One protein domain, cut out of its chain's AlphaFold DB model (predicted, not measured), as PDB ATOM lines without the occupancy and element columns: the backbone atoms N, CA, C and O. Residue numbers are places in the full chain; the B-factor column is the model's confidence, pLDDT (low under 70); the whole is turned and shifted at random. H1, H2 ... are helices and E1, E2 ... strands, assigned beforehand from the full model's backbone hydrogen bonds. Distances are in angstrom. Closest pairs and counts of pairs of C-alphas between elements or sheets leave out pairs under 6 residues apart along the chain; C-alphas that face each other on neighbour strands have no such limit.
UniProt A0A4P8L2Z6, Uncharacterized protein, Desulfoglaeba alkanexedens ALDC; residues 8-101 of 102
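AT A GLANCE: This is residues 8 to 101 of the 102 residues of an uncharacterized protein of Desulfoglaeba alkanexedens ALDC (UniProt A0A4P8L2Z6). A small three-stranded sheet has helix H1 over one face; H2 folds back beside H1, and H3 folds back again, away from the sheet. The printed part has 94 residues, with three named strands and then three named helices along the chain, E1 E2 E3 H1 H2 H3; the class is mixed, helices and strands, and the sheet, in the order E1 E2 E3, is antiparallel. The whole is compact, radius of gyration of the C-alphas 13.3 A, spanning 38 by 34 by 17 A.

HOW THE PARTS SIT: E1, residues 8 to 12, E2, 17 to 24, and E3, 27 to 31, form a meander, successive antiparallel neighbours; N 10 and O 19, like N 22 and O 30, are 2.8 A apart. H1, residues 38 to 54, is on the sheet, making two layers, at a height of 9.5 A. H2, residues 58 to 75, makes a helical hairpin with H1, closest C-alphas Ala 49 and Ala 61, 4.3 A. H2 and H3, residues 81 to 99, make another, touching through residues 69 to 73 and 87 to 91 alone, closest C-alphas Ala 69 and Cys 91, 5.8 A. Every O i to N i+4 pair is within hydrogen-bond range in H1 and H3, and 13 of 14 in H2.

IN THESE COORDINATES: E1 begins at C-alpha 8, (413.243, 287.797, 886.793); H3, 26.7 A long, ends at C-alpha 99, (417.079, 276.381, 910.541).

THE WHOLE: The printed part has no cut; residues 98 to 101 have pLDDT under 70.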
ATOM      1  N   ARG A   8     413.626 288.328 888.106       93.31
ATOM      2  CA  ARG A   8     413.243 287.797 886.793       93.31
ATOM      3  C   ARG A   8     414.438 287.074 886.219       93.31
ATOM      4  O   ARG A   8     415.544 287.584 886.313       93.31
ATOM      5  N   TRP A   9     414.229 285.919 885.608       94.69
ATOM      6  CA  TRP A   9     415.326 285.151 885.041       94.69
ATOM      7  C   TRP A   9     414.898 284.389 883.794       94.69
ATOM      8  O   TRP A   9     413.712 284.136 883.567       94.69
ATOM      9  N   ARG A  10     415.889 284.039 882.980       94.44
ATOM     10  CA  ARG A  10     415.750 283.234 881.772       94.44
ATOM     11  C   ARG A  10     416.936 282.285 881.666       94.44
ATOM     12  O   ARG A  10     418.081 282.718 881.739       94.44
ATOM     13  N   TRP A  11     416.633 281.014 881.457       94.25
ATOM     14  CA  TRP A  11     417.595 279.932 881.295       94.25
ATOM     15  C   TRP A  11     417.573 279.412 879.858       94.25
ATOM     16  O   TRP A  11     416.495 279.216 879.295       94.25
ATOM     17  N   ASP A  12     418.755 279.186 879.296       94.00
ATOM     18  CA  ASP A  12     418.958 278.499 878.028       94.00
ATOM     19  C   ASP A  12     419.742 277.188 878.263       94.00
ATOM     20  O   ASP A  12     420.964 277.231 878.462       94.00
ATOM     21  N   PRO A  13     419.062 276.024 878.242       90.25
ATOM     22  CA  PRO A  13     419.691 274.728 878.478       90.25
ATOM     23  C   PRO A  13     420.645 274.306 877.359       90.25
ATOM     24  O   PRO A  13     421.545 273.511 877.613       90.25
ATOM     25  N   GLU A  14     420.479 274.816 876.133       90.94
ATOM     26  CA  GLU A  14     421.344 274.434 875.012       90.94
ATOM     27  C   GLU A  14     422.728 275.074 875.139       90.94
ATOM     28  O   GLU A  14     423.740 274.470 874.779       90.94
ATOM     29  N   THR A  15     422.781 276.296 875.671       90.75
ATOM     30  CA  THR A  15     424.031 277.051 875.825       90.75
ATOM     31  C   THR A  15     424.569 277.069 877.253       90.75
ATOM     32  O   THR A  15     425.693 277.529 877.475       90.75
ATOM     33  N   GLY A  16     423.801 276.575 878.225       92.44
ATOM     34  CA  GLY A  16     424.177 276.606 879.634       92.44
ATOM     35  C   GLY A  16     424.190 278.023 880.216       92.44
ATOM     36  O   GLY A  16     424.962 278.315 881.141       92.44
ATOM     37  N   ARG A  17     423.391 278.938 879.649       95.56
ATOM     38  CA  ARG A  17     423.411 280.363 879.994       95.56
ATOM     39  C   ARG A  17     422.175 280.789 880.764       95.56
ATOM     40  O   ARG A  17     421.050 280.441 880.427       95.56
ATOM     41  N   LEU A  18     422.405 281.606 881.782       96.12
ATOM     42  CA  LEU A  18     421.389 282.189 882.640       96.12
ATOM     43  C   LEU A  18     421.490 283.714 882.548       96.12
ATOM     44  O   LEU A  18     422.580 284.286 882.594       96.12
ATOM     45  N   ALA A  19     420.341 284.364 882.418       96.06
ATOM     46  CA  ALA A  19     420.192 285.802 882.573       96.06
ATOM     47  C   ALA A  19     419.224 286.087 883.718       96.06
ATOM     48  O   ALA A  19     418.227 285.376 883.863       96.06
ATOM     49  N   TRP A  20     419.482 287.131 884.501       95.94
ATOM     50  CA  TRP A  20     418.557 287.588 885.533       95.94
ATOM     51  C   TRP A  20     418.547 289.110 885.680       95.94
ATOM     52  O   TRP A  20     419.500 289.804 885.326       95.94
ATOM     53  N   GLU A  21     417.440 289.614 886.215       96.06
ATOM     54  CA  GLU A  21     417.211 291.005 886.578       96.06
ATOM     55  C   GLU A  21     416.629 291.054 887.992       96.06
ATOM     56  O   GLU A  21     415.588 290.450 888.270       96.06
ATOM     57  N   TYR A  22     417.279 291.808 888.872       94.12
ATOM     58  CA  TYR A  22     416.741 292.190 890.166       94.12
ATOM     59  C   TYR A  22     415.895 293.451 889.992       94.12
ATOM     60  O   TYR A  22     416.372 294.494 889.537       94.12
ATOM     61  N   VAL A  23     414.607 293.336 890.308       92.50
ATOM     62  CA  VAL A  23     413.577 294.331 890.019       92.50
ATOM     63  C   VAL A  23     412.994 294.865 891.321       92.50
ATOM     64  O   VAL A  23     412.342 294.139 892.073       92.50
ATOM     65  N   ARG A  24     413.113 296.177 891.540       88.25
ATOM     66  CA  ARG A  24     412.459 296.885 892.649       88.25
ATOM     67  C   ARG A  24     411.365 297.786 892.117       88.25
ATOM     68  O   ARG A  24     411.580 298.572 891.200       88.25
ATOM     69  N   SER A  25     410.158 297.659 892.665       86.12
ATOM     70  CA  SER A  25     409.004 298.484 892.265       86.12
ATOM     71  C   SER A  25     408.726 298.499 890.750       86.12
ATOM     72  O   SER A  25     408.178 299.459 890.221       86.12
ATOM     73  N   GLY A  26     409.074 297.415 890.046       84.94
ATOM     74  CA  GLY A  26     408.909 297.294 888.592       84.94
ATOM     75  C   GLY A  26     410.073 297.833 887.753       84.94
ATOM     76  O   GLY A  26     410.008 297.718 886.531       84.94
ATOM     77  N   VAL A  27     411.127 298.360 888.378       88.38
ATOM     78  CA  VAL A  27     412.331 298.877 887.718       88.38
ATOM     79  C   VAL A  27     413.501 297.912 887.947       88.38
ATOM     80  O   VAL A  27     413.771 297.576 889.103       88.38
ATOM     81  N   PRO A  28     414.195 297.444 886.891       90.94
ATOM     82  CA  PRO A  28     415.447 296.706 887.036       90.94
ATOM     83  C   PRO A  28     416.508 297.596 887.685       90.94
ATOM     84  O   PRO A  28     416.773 298.695 887.203       90.94
ATOM     85  N   VAL A  29     417.095 297.129 888.783       92.56
ATOM     86  CA  VAL A  29     418.139 297.851 889.526       92.56
ATOM     87  C   VAL A  29     419.496 297.147 889.457       92.56
ATOM     88  O   VAL A  29     420.516 297.817 889.544       92.56
ATOM     89  N   ALA A  30     419.514 295.829 889.237       92.88
ATOM     90  CA  ALA A  30     420.720 295.062 888.932       92.88
ATOM     91  C   ALA A  30     420.392 293.966 887.911       92.88
ATOM     92  O   ALA A  30     419.253 293.501 887.832       92.88
ATOM     93  N   THR A  31     421.371 293.569 887.100       93.12
ATOM     94  CA  THR A  31     421.202 292.519 886.084       93.12
ATOM     95  C   THR A  31     422.482 291.705 885.959       93.12
ATOM     96  O   THR A  31     423.566 292.221 886.225       93.12
ATOM     97  N   SER A  32     422.380 290.490 885.427       90.25
ATOM     98  CA  SER A  32     423.541 289.663 885.070       90.25
ATOM     99  C   SER A  32     424.378 290.210 883.896       90.25
ATOM    100  O   SER A  32     425.369 289.588 883.511       90.25
ATOM    101  N   GLY A  33     423.978 291.329 883.277       87.00
ATOM    102  CA  GLY A  33     424.598 291.858 882.056       87.00
ATOM    103  C   GLY A  33     424.227 291.084 880.782       87.00
ATOM    104  O   GLY A  33     424.932 291.185 879.780       87.00
ATOM    105  N   GLY A  34     423.135 290.310 880.816       90.44
ATOM    106  CA  GLY A  34     422.675 289.445 879.725       90.44
ATOM    107  C   GLY A  34     422.860 287.951 880.016       90.44
ATOM    108  O   GLY A  34     422.974 287.542 881.170       90.44
ATOM    109  N   GLU A  35     422.856 287.130 878.964       92.00
ATOM    110  CA  GLU A  35     423.026 285.672 879.054       92.00
ATOM    111  C   GLU A  35     424.498 285.316 879.317       92.00
ATOM    112  O   GLU A  35     425.344 285.378 878.418       92.00
ATOM    113  N   VAL A  36     424.804 284.920 880.555       95.19
ATOM    114  CA  VAL A  36     426.150 284.526 881.007       95.19
ATOM    115  C   VAL A  36     426.145 283.073 881.497       95.19
ATOM    116  O   VAL A  36     425.074 282.528 881.755       95.19
ATOM    117  N   PRO A  37     427.304 282.396 881.621       94.81
ATOM    118  CA  PRO A  37     427.343 281.027 882.136       94.81
ATOM    119  C   PRO A  37     426.644 280.915 883.496       94.81
ATOM    120  O   PRO A  37     426.885 281.751 884.367       94.81
ATOM    121  N   VAL A  38     425.824 279.878 883.695       93.88
ATOM    122  CA  VAL A  38     424.999 279.710 884.910       93.88
ATOM    123  C   VAL A  38     425.785 279.835 886.210       93.88
ATOM    124  O   VAL A  38     425.338 280.531 887.113       93.88
ATOM    125  N   ARG A  39     426.997 279.272 886.285       93.06
ATOM    126  CA  ARG A  39     427.870 279.413 887.460       93.06
ATOM    127  C   ARG A  39     428.164 280.881 887.777       93.06
ATOM    128  O   ARG A  39     428.058 281.299 888.923       93.06
ATOM    129  N   LYS A  40     428.491 281.675 886.753       93.94
ATOM    130  CA  LYS A  40     428.762 283.108 886.904       93.94
ATOM    131  C   LYS A  40     427.494 283.877 887.279       93.94
ATOM    132  O   LYS A  40     427.556 284.765 888.116       93.94
ATOM    133  N   ALA A  41     426.360 283.534 886.670       95.12
ATOM    134  CA  ALA A  41     425.081 284.165 886.977       95.12
ATOM    135  C   ALA A  41     424.626 283.895 888.420       95.12
ATOM    136  O   ALA A  41     424.162 284.823 889.072       95.12
ATOM    137  N   LEU A  42     424.763 282.658 888.910       94.06
ATOM    138  CA  LEU A  42     424.413 282.288 890.284       94.06
ATOM    139  C   LEU A  42     425.362 282.924 891.303       94.06
ATOM    140  O   LEU A  42     424.883 283.412 892.316       94.06
ATOM    141  N   SER A  43     426.669 282.974 891.020       93.75
ATOM    142  CA  SER A  43     427.640 283.675 891.877       93.75
ATOM    143  C   SER A  43     427.294 285.157 892.015       93.75
ATOM    144  O   SER A  43     427.227 285.665 893.120       93.75
ATOM    145  N   ALA A  44     426.966 285.821 890.903       94.88
ATOM    146  CA  ALA A  44     426.631 287.245 890.913       94.88
ATOM    147  C   ALA A  44     425.341 287.582 891.690       94.88
ATOM    148  O   ALA A  44     425.115 288.743 892.013       94.88
ATOM    149  N   LEU A  45     424.467 286.602 891.949       94.50
ATOM    150  CA  LEU A  45     423.304 286.787 892.824       94.50
ATOM    151  C   LEU A  45     423.676 286.712 894.306       94.50
ATOM    152  O   LEU A  45     423.067 287.430 895.091       94.50
ATOM    153  N   ILE A  46     424.650 285.871 894.661       93.62
ATOM    154  CA  ILE A  46     425.208 285.811 896.018       93.62
ATOM    155  C   ILE A  46     425.925 287.131 896.303       93.62
ATOM    156  O   ILE A  46     425.571 287.806 897.259       93.62
ATOM    157  N   ASP A  47     426.798 287.567 895.385       94.69
ATOM    158  CA  ASP A  47     427.490 288.858 895.492       94.69
ATOM    159  C   ASP A  47     426.484 290.017 895.675       94.69
ATOM    160  O   ASP A  47     426.674 290.895 896.510       94.69
ATOM    161  N   LEU A  48     425.365 290.000 894.934       94.56
ATOM    162  CA  LEU A  48     424.298 290.996 895.083       94.56
ATOM    163  C   LEU A  48     423.621 290.935 896.462       94.56
ATOM    164  O   LEU A  48     423.237 291.979 896.987       94.56
ATOM    165  N   ALA A  49     423.388 289.742 897.010       93.50
ATOM    166  CA  ALA A  49     422.796 289.596 898.335       93.50
ATOM    167  C   ALA A  49     423.735 290.150 899.416       93.50
ATOM    168  O   ALA A  49     423.278 290.932 900.249       93.50
ATOM    169  N   ASP A  50     425.033 289.853 899.327       94.00
ATOM    170  CA  ASP A  50     426.056 290.402 900.224       94.00
ATOM    171  C   ASP A  50     426.090 291.939 900.145       94.00
ATOM    172  O   ASP A  50     425.973 292.621 901.164       94.00
ATOM    173  N   GLU A  51     426.113 292.515 898.935       95.44
ATOM    174  CA  GLU A  51     426.071 293.974 898.745       95.44
ATOM    175  C   GLU A  51     424.811 294.616 899.360       95.44
ATOM    176  O   GLU A  51     424.843 295.757 899.842       95.44
ATOM    177  N   LEU A  52     423.669 293.917 899.321       94.00
ATOM    178  CA  LEU A  52     422.420 294.379 899.929       94.00
ATOM    179  C   LEU A  52     422.491 294.341 901.456       94.00
ATOM    180  O   LEU A  52     422.039 295.295 902.093       94.00
ATOM    181  N   GLU A  53     423.064 293.289 902.034       93.50
ATOM    182  CA  GLU A  53     423.282 293.186 903.478       93.50
ATOM    183  C   GLU A  53     424.216 294.300 903.971       93.50
ATOM    184  O   GLU A  53     423.846 295.063 904.866       93.50
ATOM    185  N   GLU A  54     425.358 294.495 903.303       95.44
ATOM    186  CA  GLU A  54     426.316 295.571 903.599       95.44
ATOM    187  C   GLU A  54     425.696 296.976 903.473       95.44
ATOM    188  O   GLU A  54     426.147 297.933 904.107       95.44
ATOM    189  N   SER A  55     424.636 297.111 902.672       92.50
ATOM    190  CA  SER A  55     423.904 298.361 902.450       92.50
ATOM    191  C   SER A  55     422.729 298.585 903.416       92.50
ATOM    192  O   SER A  55     421.855 299.400 903.106       92.50
ATOM    193  N   ASP A  56     422.680 297.884 904.556       91.81
ATOM    194  CA  ASP A  56     421.593 297.950 905.555       91.81
ATOM    195  C   ASP A  56     420.230 297.497 904.982       91.81
ATOM    196  O   ASP A  56     419.161 297.982 905.354       91.81
ATOM    197  N   ARG A  57     420.250 296.579 904.005       89.44
ATOM    198  CA  ARG A  57     419.055 296.048 903.323       89.44
ATOM    199  C   ARG A  57     418.946 294.530 903.483       89.44
ATOM    200  O   ARG A  57     418.610 293.830 902.528       89.44
ATOM    201  N   GLY A  58     419.168 294.052 904.711       89.19
ATOM    202  CA  GLY A  58     419.131 292.632 905.088       89.19
ATOM    203  C   GLY A  58     417.837 291.913 904.691       89.19
ATOM    204  O   GLY A  58     417.898 290.866 904.057       89.19
ATOM    205  N   ASP A  59     416.665 292.526 904.905       90.00
ATOM    206  CA  ASP A  59     415.372 291.948 904.484       90.00
ATOM    207  C   ASP A  59     415.297 291.661 902.971       90.00
ATOM    208  O   ASP A  59     414.509 290.841 902.501       90.00
ATOM    209  N   GLU A  60     416.044 292.407 902.157       90.69
ATOM    210  CA  GLU A  60     416.087 292.183 900.714       90.69
ATOM    211  C   GLU A  60     417.196 291.238 900.300       90.69
ATOM    212  O   GLU A  60     416.983 290.505 899.337       90.69
ATOM    213  N   ALA A  61     418.323 291.241 901.011       92.12
ATOM    214  CA  ALA A  61     419.368 290.238 900.861       92.12
ATOM    215  C   ALA A  61     418.794 288.835 901.105       92.12
ATOM    216  O   ALA A  61     418.858 287.993 900.211       92.12
ATOM    217  N   GLU A  62     418.094 288.634 902.227       91.06
ATOM    218  CA  GLU A  62     417.409 287.380 902.565       91.06
ATOM    219  C   GLU A  62     416.460 286.949 901.445       91.06
ATOM    220  O   GLU A  62     416.524 285.830 900.945       91.06
ATOM    221  N   ARG A  63     415.621 287.865 900.952       91.62
ATOM    222  CA  ARG A  63     414.672 287.555 899.874       91.62
ATOM    223  C   ARG A  63     415.345 287.239 898.542       91.62
ATOM    224  O   ARG A  63     414.796 286.465 897.755       91.62
ATOM    225  N   VAL A  64     416.478 287.872 898.244       92.94
ATOM    226  CA  VAL A  64     417.290 287.531 897.070       92.94
ATOM    227  C   VAL A  64     417.882 286.135 897.244       92.94
ATOM    228  O   VAL A  64     417.819 285.364 896.290       92.94
ATOM    229  N   MET A  65     418.344 285.775 898.446       93.31
ATOM    230  CA  MET A  65     418.831 284.430 898.765       93.31
ATOM    231  C   MET A  65     417.725 283.365 898.700       93.31
ATOM    232  O   MET A  65     417.938 282.329 898.070       93.31
ATOM    233  N   GLU A  66     416.514 283.643 899.206       92.31
ATOM    234  CA  GLU A  66     415.332 282.772 899.055       92.31
ATOM    235  C   GLU A  66     415.072 282.463 897.563       92.31
ATOM    236  O   GLU A  66     414.866 281.313 897.156       92.31
ATOM    237  N   GLU A  67     415.073 283.496 896.710       93.50
ATOM    238  CA  GLU A  67     414.837 283.319 895.275       93.50
ATOM    239  C   GLU A  67     416.031 282.709 894.534       93.50
ATOM    240  O   GLU A  67     415.822 281.964 893.571       93.50
ATOM    241  N   TRP A  68     417.260 282.980 894.977       94.62
ATOM    242  CA  TRP A  68     418.469 282.337 894.477       94.62
ATOM    243  C   TRP A  68     418.437 280.834 894.747       94.62
ATOM    244  O   TRP A  68     418.612 280.060 893.806       94.62
ATOM    245  N   ALA A  69     418.123 280.412 895.975       93.25
ATOM    246  CA  ALA A  69     418.040 279.002 896.348       93.25
ATOM    247  C   ALA A  69     416.956 278.289 895.528       93.25
ATOM    248  O   ALA A  69     417.200 277.235 894.936       93.25
ATOM    249  N   ALA A  70     415.775 278.904 895.390       92.12
ATOM    250  CA  ALA A  70     414.701 278.367 894.556       92.12
ATOM    251  C   ALA A  70     415.101 278.250 893.071       92.12
ATOM    252  O   ALA A  70     414.775 277.256 892.410       92.12
ATOM    253  N   LEU A  71     415.809 279.249 892.532       93.31
ATOM    254  CA  LEU A  71     416.319 279.242 891.161       93.31
ATOM    255  C   LEU A  71     417.378 278.153 890.966       93.31
ATOM    256  O   LEU A  71     417.224 277.316 890.076       93.31
ATOM    257  N   ALA A  72     418.417 278.138 891.797       93.94
ATOM    258  CA  ALA A  72     419.509 277.176 891.737       93.94
ATOM    259  C   ALA A  72     418.970 275.743 891.829       93.94
ATOM    260  O   ALA A  72     419.250 274.916 890.956       93.94
ATOM    261  N   TRP A  73     418.085 275.478 892.793       93.56
ATOM    262  CA  TRP A  73     417.447 274.175 892.954       93.56
ATOM    263  C   TRP A  73     416.637 273.749 891.722       93.56
ATOM    264  O   TRP A  73     416.669 272.583 891.337       93.56
ATOM    265  N   SER A  74     415.955 274.684 891.049       93.62
ATOM    266  CA  SER A  74     415.208 274.386 889.815       93.62
ATOM    267  C   SER A  74     416.101 274.038 888.611       93.62
ATOM    268  O   SER A  74     415.663 273.354 887.682       93.62
ATOM    269  N   LEU A  75     417.357 274.496 888.624       93.25
ATOM    270  CA  LEU A  75     418.332 274.278 887.554       93.25
ATOM    271  C   LEU A  75     419.253 273.081 887.815       93.25
ATOM    272  O   LEU A  75     419.899 272.616 886.879       93.25
ATOM    273  N   LYS A  76     419.304 272.553 889.043       92.94
ATOM    274  CA  LYS A  76     420.295 271.549 889.466       92.94
ATOM    275  C   LYS A  76     420.342 270.291 888.591       92.94
ATOM    276  O   LYS A  76     421.407 269.727 888.381       92.94
ATOM    277  N   ASP A  77     419.201 269.855 888.057       94.12
ATOM    278  CA  ASP A  77     419.102 268.665 887.199       94.12
ATOM    279  C   ASP A  77     419.330 268.968 885.704       94.12
ATOM    280  O   ASP A  77     419.290 268.065 884.872       94.12
ATOM    281  N   GLN A  78     419.569 270.235 885.361       92.75
ATOM    282  CA  GLN A  78     419.806 270.727 883.999       92.75
ATOM    283  C   GLN A  78     421.250 271.206 883.782       92.75
ATOM    284  O   GLN A  78     421.600 271.627 882.681       92.75
ATOM    285  N   VAL A  79     422.080 271.162 884.824       92.62
ATOM    286  CA  VAL A  79     423.495 271.542 884.790       92.62
ATOM    287  C   VAL A  79     424.395 270.309 884.887       92.62
ATOM    288  O   VAL A  79     423.933 269.193 885.127       92.62
ATOM    289  N   ASP A  80     425.696 270.493 884.675       92.38
ATOM    290  CA  ASP A  80     426.675 269.420 884.829       92.38
ATOM    291  C   ASP A  80     426.777 268.925 886.285       92.38
ATOM    292  O   ASP A  80     426.397 269.607 887.236       92.38
ATOM    293  N   ALA A  81     427.308 267.714 886.468       92.56
ATOM    294  CA  ALA A  81     427.356 267.057 887.775       92.56
ATOM    295  C   ALA A  81     428.214 267.797 888.818       92.56
ATOM    296  O   ALA A  81     427.958 267.648 890.013       92.56
ATOM    297  N   GLU A  82     429.223 268.563 888.391       93.31
ATOM    298  CA  GLU A  82     430.043 269.368 889.300       93.31
ATOM    299  C   GLU A  82     429.220 270.545 889.827       93.31
ATOM    300  O   GLU A  82     429.123 270.736 891.037       93.31
ATOM    301  N   LEU A  83     428.562 271.292 888.935       90.69
ATOM    302  CA  LEU A  83     427.706 272.402 889.343       90.69
ATOM    303  C   LEU A  83     426.470 271.938 890.123       90.69
ATOM    304  O   LEU A  83     426.069 272.610 891.066       90.69
ATOM    305  N   LYS A  84     425.890 270.783 889.780       94.12
ATOM    306  CA  LYS A  84     424.782 270.196 890.539       94.12
ATOM    307  C   LYS A  84     425.159 269.982 892.005       94.12
ATOM    308  O   LYS A  84     424.408 270.406 892.875       94.12
ATOM    309  N   ARG A  85     426.313 269.357 892.270       94.06
ATOM    310  CA  ARG A  85     426.794 269.127 893.643       94.06
ATOM    311  C   ARG A  85     426.995 270.440 894.385       94.06
ATOM    312  O   ARG A  85     426.437 270.593 895.459       94.06
ATOM    313  N   ALA A  86     427.658 271.408 893.751       92.00
ATOM    314  CA  ALA A  86     427.852 272.732 894.334       92.00
ATOM    315  C   ALA A  86     426.523 273.440 894.671       92.00
ATOM    316  O   ALA A  86     426.424 274.077 895.713       92.00
ATOM    317  N   ILE A  87     425.494 273.317 893.823       92.44
ATOM    318  CA  ILE A  87     424.149 273.841 894.112       92.44
ATOM    319  C   ILE A  87     423.514 273.105 895.298       92.44
ATOM    320  O   ILE A  87     422.931 273.744 896.165       92.44
ATOM    321  N   GLU A  88     423.589 271.773 895.329       92.94
ATOM    322  CA  GLU A  88     423.005 270.972 896.410       92.94
ATOM    323  C   GLU A  88     423.676 271.259 897.758       92.94
ATOM    324  O   GLU A  88     422.971 271.410 898.752       92.94
ATOM    325  N   GLU A  89     425.003 271.394 897.780       92.12
ATOM    326  CA  GLU A  89     425.779 271.791 898.958       92.12
ATOM    327  C   GLU A  89     425.374 273.195 899.424       92.12
ATOM    328  O   GLU A  89     424.876 273.338 900.537       92.12
ATOM    329  N   ALA A  90     425.433 274.197 898.543       89.06
ATOM    330  CA  ALA A  90     425.147 275.580 898.916       89.06
ATOM    331  C   ALA A  90     423.681 275.814 899.341       89.06
ATOM    332  O   ALA A  90     423.417 276.578 900.266       89.06
ATOM    333  N   CYS A  91     422.711 275.143 898.707       88.12
ATOM    334  CA  CYS A  91     421.316 275.182 899.156       88.12
ATOM    335  C   CYS A  91     421.134 274.527 900.531       88.12
ATOM    336  O   CYS A  91     420.346 275.023 901.330       88.12
ATOM    337  N   THR A  92     421.835 273.421 900.800       87.25
ATOM    338  CA  THR A  92     421.761 272.735 902.099       87.25
ATOM    339  C   THR A  92     422.365 273.602 903.195       87.25
ATOM    340  O   THR A  92     421.713 273.805 904.206       87.25
ATOM    341  N   GLU A  93     423.551 274.175 902.969       86.31
ATOM    342  CA  GLU A  93     424.202 275.080 903.927       86.31
ATOM    343  C   GLU A  93     423.325 276.293 904.258       86.31
ATOM    344  O   GLU A  93     423.204 276.661 905.422       86.31
ATOM    345  N   TRP A  94     422.671 276.885 903.254       82.69
ATOM    346  CA  TRP A  94     421.762 278.011 903.471       82.69
ATOM    347  C   TRP A  94     420.504 277.612 904.257       82.69
ATOM    348  O   TRP A  94     420.108 278.325 905.174       82.69
ATOM    349  N   TRP A  95     419.890 276.465 903.941       79.06
ATOM    350  CA  TRP A  95     418.729 275.969 904.689       79.06
ATOM    351  C   TRP A  95     419.067 275.536 906.117       79.06
ATOM    352  O   TRP A  95     418.252 275.762 907.003       79.06
ATOM    353  N   ASP A  96     420.225 274.918 906.358       75.62
ATOM    354  CA  ASP A  96     420.671 274.581 907.715       75.62
ATOM    355  C   ASP A  96     420.958 275.854 908.523       75.62
ATOM    356  O   ASP A  96     420.531 275.947 909.669       75.62
ATOM    357  N   ALA A  97     421.580 276.874 907.918       70.88
ATOM    358  CA  ALA A  97     421.819 278.161 908.573       70.88
ATOM    359  C   ALA A  97     420.518 278.902 908.943       70.88
ATOM    360  O   ALA A  97     420.446 279.481 910.022       70.88
ATOM    361  N   ASP A  98     419.491 278.849 908.086       61.16
ATOM    362  CA  ASP A  98     418.144 279.385 908.367       61.16
ATOM    363  C   ASP A  98     417.419 278.589 909.472       61.16
ATOM    364  O   ASP A  98     416.598 279.124 910.213       61.16
ATOM    365  N   ASN A  99     417.743 277.301 909.618       59.91
ATOM    366  CA  ASN A  99     417.079 276.381 910.541       59.91
ATOM    367  C   ASN A  99     417.824 276.206 911.888       59.91
ATOM    368  O   ASN A  99     417.270 275.606 912.805       59.91
ATOM    369  N   GLU A 100     419.049 276.732 912.030       56.81
ATOM    370  CA  GLU A 100     419.823 276.783 913.288       56.81
ATOM    371  C   GLU A 100     419.432 277.965 914.211       56.81
ATOM    372  O   GLU A 100     420.016 278.125 915.283       56.81
ATOM    373  N   GLU A 101     418.408 278.758 913.867       50.94
ATOM    374  CA  GLU A 101     417.839 279.817 914.726       50.94
ATOM    375  C   GLU A 101     416.785 279.313 915.754       50.94
ATOM    376  O   GLU A 101     415.778 279.984 916.003       50.94
TER     377      GLU A 101